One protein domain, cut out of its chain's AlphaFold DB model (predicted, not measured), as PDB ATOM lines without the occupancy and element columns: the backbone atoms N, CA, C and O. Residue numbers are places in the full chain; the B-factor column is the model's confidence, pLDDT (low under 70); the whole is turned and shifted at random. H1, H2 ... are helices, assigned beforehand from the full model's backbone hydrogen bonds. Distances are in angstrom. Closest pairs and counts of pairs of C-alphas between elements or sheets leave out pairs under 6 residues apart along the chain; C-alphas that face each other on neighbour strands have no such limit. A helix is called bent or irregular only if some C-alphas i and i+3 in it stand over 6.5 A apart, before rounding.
ATOM      1  N   GLU A  12     123.365 128.090  98.313       98.00
ATOM      2  CA  GLU A  12     124.024 126.800  98.100       98.00
ATOM      3  C   GLU A  12     123.857 126.295  96.667       98.00
ATOM      4  O   GLU A  12     124.829 125.880  96.036       98.00
ATOM      5  N   TRP A  13     122.638 126.365  96.129       97.88
ATOM      6  CA  TRP A  13     122.361 125.973  94.748       97.88
ATOM      7  C   TRP A  13     123.008 126.923  93.748       97.88
ATOM      8  O   TRP A  13     123.619 126.460  92.788       97.88
ATOM      9  N   ALA A  14     122.959 128.231  94.011       97.88
ATOM     10  CA  ALA A  14     123.663 129.218  93.203       97.88
ATOM     11  C   ALA A  14     125.172 128.929  93.165       97.88
ATOM     12  O   ALA A  14     125.767 128.921  92.092       97.88
ATOM     13  N   TRP A  15     125.782 128.603  94.307       96.81
ATOM     14  CA  TRP A  15     127.195 128.238  94.377       96.81
ATOM     15  C   TRP A  15     127.515 126.954  93.608       96.81
ATOM     16  O   TRP A  15     128.480 126.919  92.845       96.81
ATOM     17  N   LYS A  16     126.702 125.900  93.769       97.50
ATOM     18  CA  LYS A  16     126.859 124.648  93.008       97.50
ATOM     19  C   LYS A  16     126.796 124.907  91.502       97.50
ATOM     20  O   LYS A  16     127.664 124.432  90.777       97.50
ATOM     21  N   PHE A  17     125.827 125.703  91.059       96.25
ATOM     22  CA  PHE A  17     125.655 126.051  89.653       96.25
ATOM     23  C   PHE A  17     126.812 126.896  89.109       96.25
ATOM     24  O   PHE A  17     127.356 126.590  88.052       96.25
ATOM     25  N   MET A  18     127.245 127.917  89.855       95.62
ATOM     26  CA  MET A  18     128.398 128.740  89.479       95.62
ATOM     27  C   MET A  18     129.660 127.897  89.316       95.62
ATOM     28  O   MET A  18     130.372 128.086  88.336       95.62
ATOM     29  N   LYS A  19     129.923 126.960  90.241       94.19
ATOM     30  CA  LYS A  19     131.050 126.026  90.122       94.19
ATOM     31  C   LYS A  19     130.923 125.164  88.873       94.19
ATOM     32  O   LYS A  19     131.854 125.131  88.084       94.19
ATOM     33  N   PHE A  20     129.765 124.537  88.676       94.25
ATOM     34  CA  PHE A  20     129.512 123.677  87.522       94.25
ATOM     35  C   PHE A  20     129.834 124.377  86.194       94.25
ATOM     36  O   PHE A  20     130.617 123.852  85.412       94.25
ATOM     37  N   ILE A  21     129.329 125.598  85.981       93.62
ATOM     38  CA  ILE A  21     129.549 126.326  84.720       93.62
ATOM     39  C   ILE A  21     131.032 126.607  84.446       93.62
ATOM     40  O   ILE A  21     131.433 126.659  83.286       93.62
ATOM     41  N   VAL A  22     131.846 126.824  85.484       92.38
ATOM     42  CA  VAL A  22     133.250 127.235  85.302       92.38
ATOM     43  C   VAL A  22     134.251 126.094  85.389       92.38
ATOM     44  O   VAL A  22     135.391 126.307  84.996       92.38
ATOM     45  N   SER A  23     133.874 124.936  85.933       92.81
ATOM     46  CA  SER A  23     134.800 123.824  86.183       92.81
ATOM     47  C   SER A  23     134.480 122.556  85.407       92.81
ATOM     48  O   SER A  23     135.282 121.630  85.430       92.81
ATOM     49  N   ASP A  24     133.312 122.465  84.777       94.81
ATOM     50  CA  ASP A  24     132.977 121.300  83.971       94.81
ATOM     51  C   ASP A  24     133.642 121.394  82.576       94.81
ATOM     52  O   ASP A  24     133.443 122.391  81.865       94.81
ATOM     53  N   PRO A  25     134.452 120.400  82.160       93.94
ATOM     54  CA  PRO A  25     135.150 120.444  80.875       93.94
ATOM     55  C   PRO A  25     134.217 120.474  79.661       93.94
ATOM     56  O   PRO A  25     134.553 121.087  78.648       93.94
ATOM     57  N   GLU A  26     133.051 119.830  79.737       94.81
ATOM     58  CA  GLU A  26     132.092 119.812  78.636       94.81
ATOM     59  C   GLU A  26     131.396 121.166  78.520       94.81
ATOM     60  O   GLU A  26     131.351 121.748  77.434       94.81
ATOM     61  N   ILE A  27     130.939 121.723  79.643       94.94
ATOM     62  CA  ILE A  27     130.276 123.031  79.656       94.94
ATOM     63  C   ILE A  27     131.218 124.144  79.202       94.94
ATOM     64  O   ILE A  27     130.844 124.979  78.375       94.94
ATOM     65  N   THR A  28     132.453 124.156  79.704       94.19
ATOM     66  CA  THR A  28     133.430 125.186  79.323       94.19
ATOM     67  C   THR A  28     133.880 125.048  77.868       94.19
ATOM     68  O   THR A  28     134.056 126.065  77.195       94.19
ATOM     69  N   LYS A  29     133.946 123.820  77.334       94.31
ATOM     70  CA  LYS A  29     134.141 123.568  75.901       94.31
ATOM     71  C   LYS A  29     132.997 124.109  75.052       94.31
ATOM     72  O   LYS A  29     133.252 124.816  74.080       94.31
ATOM     73  N   VAL A  30     131.750 123.799  75.406       94.75
ATOM     74  CA  VAL A  30     130.570 124.288  74.674       94.75
ATOM     75  C   VAL A  30     130.528 125.817  74.698       94.75
ATOM     76  O   VAL A  30     130.266 126.454  73.679       94.75
ATOM     77  N   TYR A  31     130.850 126.425  75.840       93.75
ATOM     78  CA  TYR A  31     130.954 127.876  75.957       93.75
ATOM     79  C   TYR A  31     132.025 128.463  75.026       93.75
ATOM     80  O   TYR A  31     131.741 129.424  74.306       93.75
ATOM     81  N   PHE A  32     133.216 127.859  74.981       93.88
ATOM     82  CA  PHE A  32     134.280 128.254  74.057       93.88
ATOM     83  C   PHE A  32     133.846 128.127  72.594       93.88
ATOM     84  O   PHE A  32     133.993 129.074  71.831       93.88
ATOM     85  N   GLN A  33     133.257 126.999  72.200       94.06
ATOM     86  CA  GLN A  33     132.824 126.774  70.818       94.06
ATOM     87  C   GLN A  33     131.768 127.786  70.359       94.06
ATOM     88  O   GLN A  33     131.779 128.200  69.203       94.06
ATOM     89  N   ASN A  34     130.891 128.216  71.267       94.94
ATOM     90  CA  ASN A  34     129.817 129.155  70.951       94.94
ATOM     91  C   ASN A  34     130.243 130.629  70.991       94.94
ATOM     92  O   ASN A  34     129.584 131.461  70.373       94.94
ATOM     93  N   THR A  35     131.290 130.982  71.743       93.19
ATOM     94  CA  THR A  35     131.630 132.396  72.019       93.19
ATOM     95  C   THR A  35     133.067 132.784  71.680       93.19
ATOM     96  O   THR A  35     133.386 133.969  71.637       93.19
ATOM     97  N   GLY A  36     133.956 131.808  71.496       91.56
ATOM     98  CA  GLY A  36     135.404 132.002  71.421       91.56
ATOM     99  C   GLY A  36     136.065 132.354  72.760       91.56
ATOM    100  O   GLY A  36     137.286 132.489  72.816       91.56
ATOM    101  N   LEU A  37     135.299 132.503  73.848       91.19
ATOM    102  CA  LEU A  37     135.836 132.845  75.163       91.19
ATOM    103  C   LEU A  37     136.448 131.610  75.819       91.19
ATOM    104  O   LEU A  37     135.787 130.593  76.024       91.19
ATOM    105  N   MET A  38     137.736 131.708  76.135       90.38
ATOM    106  CA  MET A  38     138.517 130.582  76.637       90.38
ATOM    107  C   MET A  38     138.240 130.310  78.128       90.38
ATOM    108  O   MET A  38     137.977 131.253  78.886       90.38
ATOM    109  N   PRO A  39     138.343 129.049  78.587       91.38
ATOM    110  CA  PRO A  39     138.272 128.725  80.008       91.38
ATOM    111  C   PRO A  39     139.372 129.438  80.807       91.38
ATOM    112  O   PRO A  39     140.518 129.520  80.386       91.38
ATOM    113  N   VAL A  40     139.069 129.932  82.003       87.12
ATOM    114  CA  VAL A  40     140.078 130.627  82.836       87.12
ATOM    115  C   VAL A  40     140.869 129.687  83.752       87.12
ATOM    116  O   VAL A  40     141.760 130.135  84.466       87.12
ATOM    117  N   ILE A  41     140.535 128.394  83.758       89.69
ATOM    118  CA  ILE A  41     141.170 127.372  84.592       89.69
ATOM    119  C   ILE A  41     142.051 126.488  83.705       89.69
ATOM    120  O   ILE A  41     141.568 125.863  82.766       89.69
ATOM    121  N   GLU A  42     143.340 126.419  84.035       88.31
ATOM    122  CA  GLU A  42     144.374 125.753  83.230       88.31
ATOM    123  C   GLU A  42     144.084 124.270  82.949       88.31
ATOM    124  O   GLU A  42     144.238 123.806  81.823       88.31
ATOM    125  N   HIS A  43     143.586 123.519  83.932       91.12
ATOM    126  CA  HIS A  43     143.340 122.085  83.746       91.12
ATOM    127  C   HIS A  43     142.133 121.766  82.843       91.12
ATOM    128  O   HIS A  43     141.856 120.594  82.611       91.12
ATOM    129  N   LEU A  44     141.395 122.766  82.347       92.88
ATOM    130  CA  LEU A  44     140.267 122.558  81.431       92.88
ATOM    131  C   LEU A  44     140.689 122.493  79.960       92.88
ATOM    132  O   LEU A  44     139.888 122.109  79.107       92.88
ATOM    133  N   TYR A  45     141.946 122.812  79.650       90.94
ATOM    134  CA  TYR A  45     142.504 122.780  78.298       90.94
ATOM    135  C   TYR A  45     142.909 121.359  77.865       90.94
ATOM    136  O   TYR A  45     144.025 121.118  77.417       90.94
ATOM    137  N   VAL A  46     141.994 120.399  78.020       88.94
ATOM    138  CA  VAL A  46     142.227 118.964  77.755       88.94
ATOM    139  C   VAL A  46     141.682 118.488  76.406       88.94
ATOM    140  O   VAL A  46     142.084 117.438  75.911       88.94
ATOM    141  N   ASP A  47     140.758 119.237  75.801       92.75
ATOM    142  CA  ASP A  47     140.126 118.877  74.527       92.75
ATOM    143  C   ASP A  47     140.907 119.448  73.326       92.75
ATOM    144  O   ASP A  47     141.428 120.566  73.364       92.75
ATOM    145  N   LYS A  48     140.940 118.702  72.215       93.94
ATOM    146  CA  LYS A  48     141.594 119.107  70.957       93.94
ATOM    147  C   LYS A  48     141.064 120.418  70.376       93.94
ATOM    148  O   LYS A  48     141.759 121.043  69.583       93.94
ATOM    149  N   VAL A  49     139.857 120.847  70.751       93.31
ATOM    150  CA  VAL A  49     139.287 122.129  70.316       93.31
ATOM    151  C   VAL A  49     140.195 123.317  70.670       93.31
ATOM    152  O   VAL A  49     140.222 124.314  69.949       93.31
ATOM    153  N   TYR A  50     140.975 123.192  71.749       92.94
ATOM    154  CA  TYR A  50     141.907 124.219  72.208       92.94
ATOM    155  C   TYR A  50     143.266 124.166  71.501       92.94
ATOM    156  O   TYR A  50     144.015 125.137  71.550       92.94
ATOM    157  N   ALA A  51     143.586 123.068  70.811       92.00
ATOM    158  CA  ALA A  51     144.822 122.904  70.049       92.00
ATOM    159  C   ALA A  51     144.729 123.614  68.686       92.00
ATOM    160  O   ALA A  51     144.833 122.994  67.629       92.00
ATOM    161  N   ASN A  52     144.491 124.928  68.709       89.69
ATOM    162  CA  ASN A  52     144.422 125.757  67.511       89.69
ATOM    163  C   ASN A  52     145.311 127.014  67.635       89.69
ATOM    164  O   ASN A  52     145.592 127.466  68.750       89.69
ATOM    165  N   PRO A  53     145.747 127.607  66.504       92.50
ATOM    166  CA  PRO A  53     146.661 128.749  66.521       92.50
ATOM    167  C   PRO A  53     146.133 129.981  67.270       92.50
ATOM    168  O   PRO A  53     146.924 130.707  67.866       92.50
ATOM    169  N   PHE A  54     144.817 130.219  67.281       89.75
ATOM    170  CA  PHE A  54     144.236 131.375  67.971       89.75
ATOM    171  C   PHE A  54     144.410 131.274  69.485       89.75
ATOM    172  O   PHE A  54     144.791 132.250  70.128       89.75
ATOM    173  N   VAL A  55     144.181 130.084  70.043       92.19
ATOM    174  CA  VAL A  55     144.363 129.825  71.477       92.19
ATOM    175  C   VAL A  55     145.837 129.966  71.860       92.19
ATOM    176  O   VAL A  55     146.148 130.617  72.855       92.19
ATOM    177  N   ALA A  56     146.754 129.445  71.039       91.38
ATOM    178  CA  ALA A  56     148.192 129.586  71.274       91.38
ATOM    179  C   ALA A  56     148.636 131.061  71.305       91.38
ATOM    180  O   ALA A  56     149.306 131.486  72.246       91.38
ATOM    181  N   VAL A  57     148.211 131.868  70.326       93.38
ATOM    182  CA  VAL A  57     148.520 133.309  70.283       93.38
ATOM    183  C   VAL A  57     147.939 134.039  71.494       93.38
ATOM    184  O   VAL A  57     148.615 134.880  72.090       93.38
ATOM    185  N   ALA A  58     146.709 133.709  71.892       90.56
ATOM    186  CA  ALA A  58     146.088 134.320  73.058       90.56
ATOM    187  C   ALA A  58     146.863 134.002  74.350       90.56
ATOM    188  O   ALA A  58     147.089 134.902  75.160       90.56
ATOM    189  N   PHE A  59     147.335 132.762  74.522       90.81
ATOM    190  CA  PHE A  59     148.189 132.386  75.652       90.81
ATOM    191  C   PHE A  59     149.521 133.130  75.671       90.81
ATOM    192  O   PHE A  59     149.920 133.618  76.729       90.81
ATOM    193  N   GLU A  60     150.190 133.266  74.525       93.06
ATOM    194  CA  GLU A  60     151.429 134.044  74.444       93.06
ATOM    195  C   GLU A  60     151.200 135.507  74.839       93.06
ATOM    196  O   GLU A  60     151.952 136.055  75.646       93.06
ATOM    197  N   GLN A  61     150.113 136.123  74.368       91.88
ATOM    198  CA  GLN A  61     149.781 137.499  74.736       91.88
ATOM    199  C   GLN A  61     149.458 137.642  76.231       91.88
ATOM    200  O   GLN A  61     149.835 138.638  76.857       91.88
ATOM    201  N   MET A  62     148.793 136.650  76.834       88.38
ATOM    202  CA  MET A  62     148.469 136.669  78.264       88.38
ATOM    203  C   MET A  62     149.717 136.688  79.157       88.38
ATOM    204  O   MET A  62     149.659 137.286  80.230       88.38
ATOM    205  N   LYS A  63     150.860 136.143  78.713       89.94
ATOM    206  CA  LYS A  63     152.134 136.219  79.464       89.94
ATOM    207  C   LYS A  63     152.616 137.658  79.674       89.94
ATOM    208  O   LYS A  63     153.273 137.946  80.669       89.94
ATOM    209  N   ALA A  64     152.289 138.561  78.750       92.31
ATOM    210  CA  ALA A  64     152.639 139.977  78.833       92.31
ATOM    211  C   ALA A  64     151.556 140.834  79.517       92.31
ATOM    212  O   ALA A  64     151.756 142.036  79.717       92.31
ATOM    213  N   MET A  65     150.402 140.253  79.862       87.44
ATOM    214  CA  MET A  65     149.273 141.004  80.400       87.44
ATOM    215  C   MET A  65     149.598 141.559  81.791       87.44
ATOM    216  O   MET A  65     149.907 140.826  82.727       87.44
TER     217      MET A  65
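What this domain is: This is residues 12 to 65 of the 115 residues of an uncharacterized protein of Candidatus Aerophobetes bacterium (UniProt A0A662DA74). Three short helices are strung out along an elongated shape: H1 and H2 meet end to end in a corner, and H3 is set off by itself at the other end, beyond a long looping link. H2 and this link, residues 36 to 52, make the middle, the link folding back on itself before H3 begins; residues 12 to 19 of H1 stick out at one end, and residues 60 to 65, of which 60 to 63 belong to H3, stick out at the other. The printed part has 54 residues, with three named helices in the order H1, H2, H3 and no named strand, and its class is all helix. The whole is only just loose, close to compact, with a radius of gyration of the C-alphas of 12.3 A, and the C-alphas span 37 by 23 by 19 A.

Where its parts are: H1 is residues 12 to 23 and measures 16.3 A from first to last C-alpha; it begins at C-alpha 12, at (124.024, 126.800, 98.100). H2 is residues 25 to 35, 15.3 A long, with C-alpha 25 at (135.150, 120.444, 80.875). Residues 36 to 52 hold no named element. H3 is residues 53 to 63, 15.9 A long, and ends at C-alpha 63, at (152.134, 136.219, 79.464).

How they stand to each other: H1 and H2 touch only at the corner by their link, H1 with residues 20 to 22 alone. Their closest C-alphas are those of Ile 21 and Ile 27, 6.1 A apart. Their lines are about perpendicular, but only just, at 72 degrees, and their centres are 15.4 A apart. H3 touches no helix: H1 and H3 are apart, and H2 and H3 are apart too, though they follow each other in the chain. In H1, H2 and H3 every pair of O i and N i+4 is within hydrogen-bond range. No helix is bent or irregular.

The domain as a whole: The two C-alphas farthest apart are those of Glu 12 and Pro 53, at 38.9 A, and the first and last printed C-alphas, of Glu 12 and Met 65, are 33.9 A apart. Without the stretches that stand free, residues 12 to 19 and 60 to 65, the body has 40 residues and spans 27 by 20 by 15 A. The link from H1 to H2 is tight, with 1 residue, and the link from H2 to H3 is long, with 17 residues. The printed part has no cut. The mean pLDDT of the printed part is 92.8, and no printed residue is under 70.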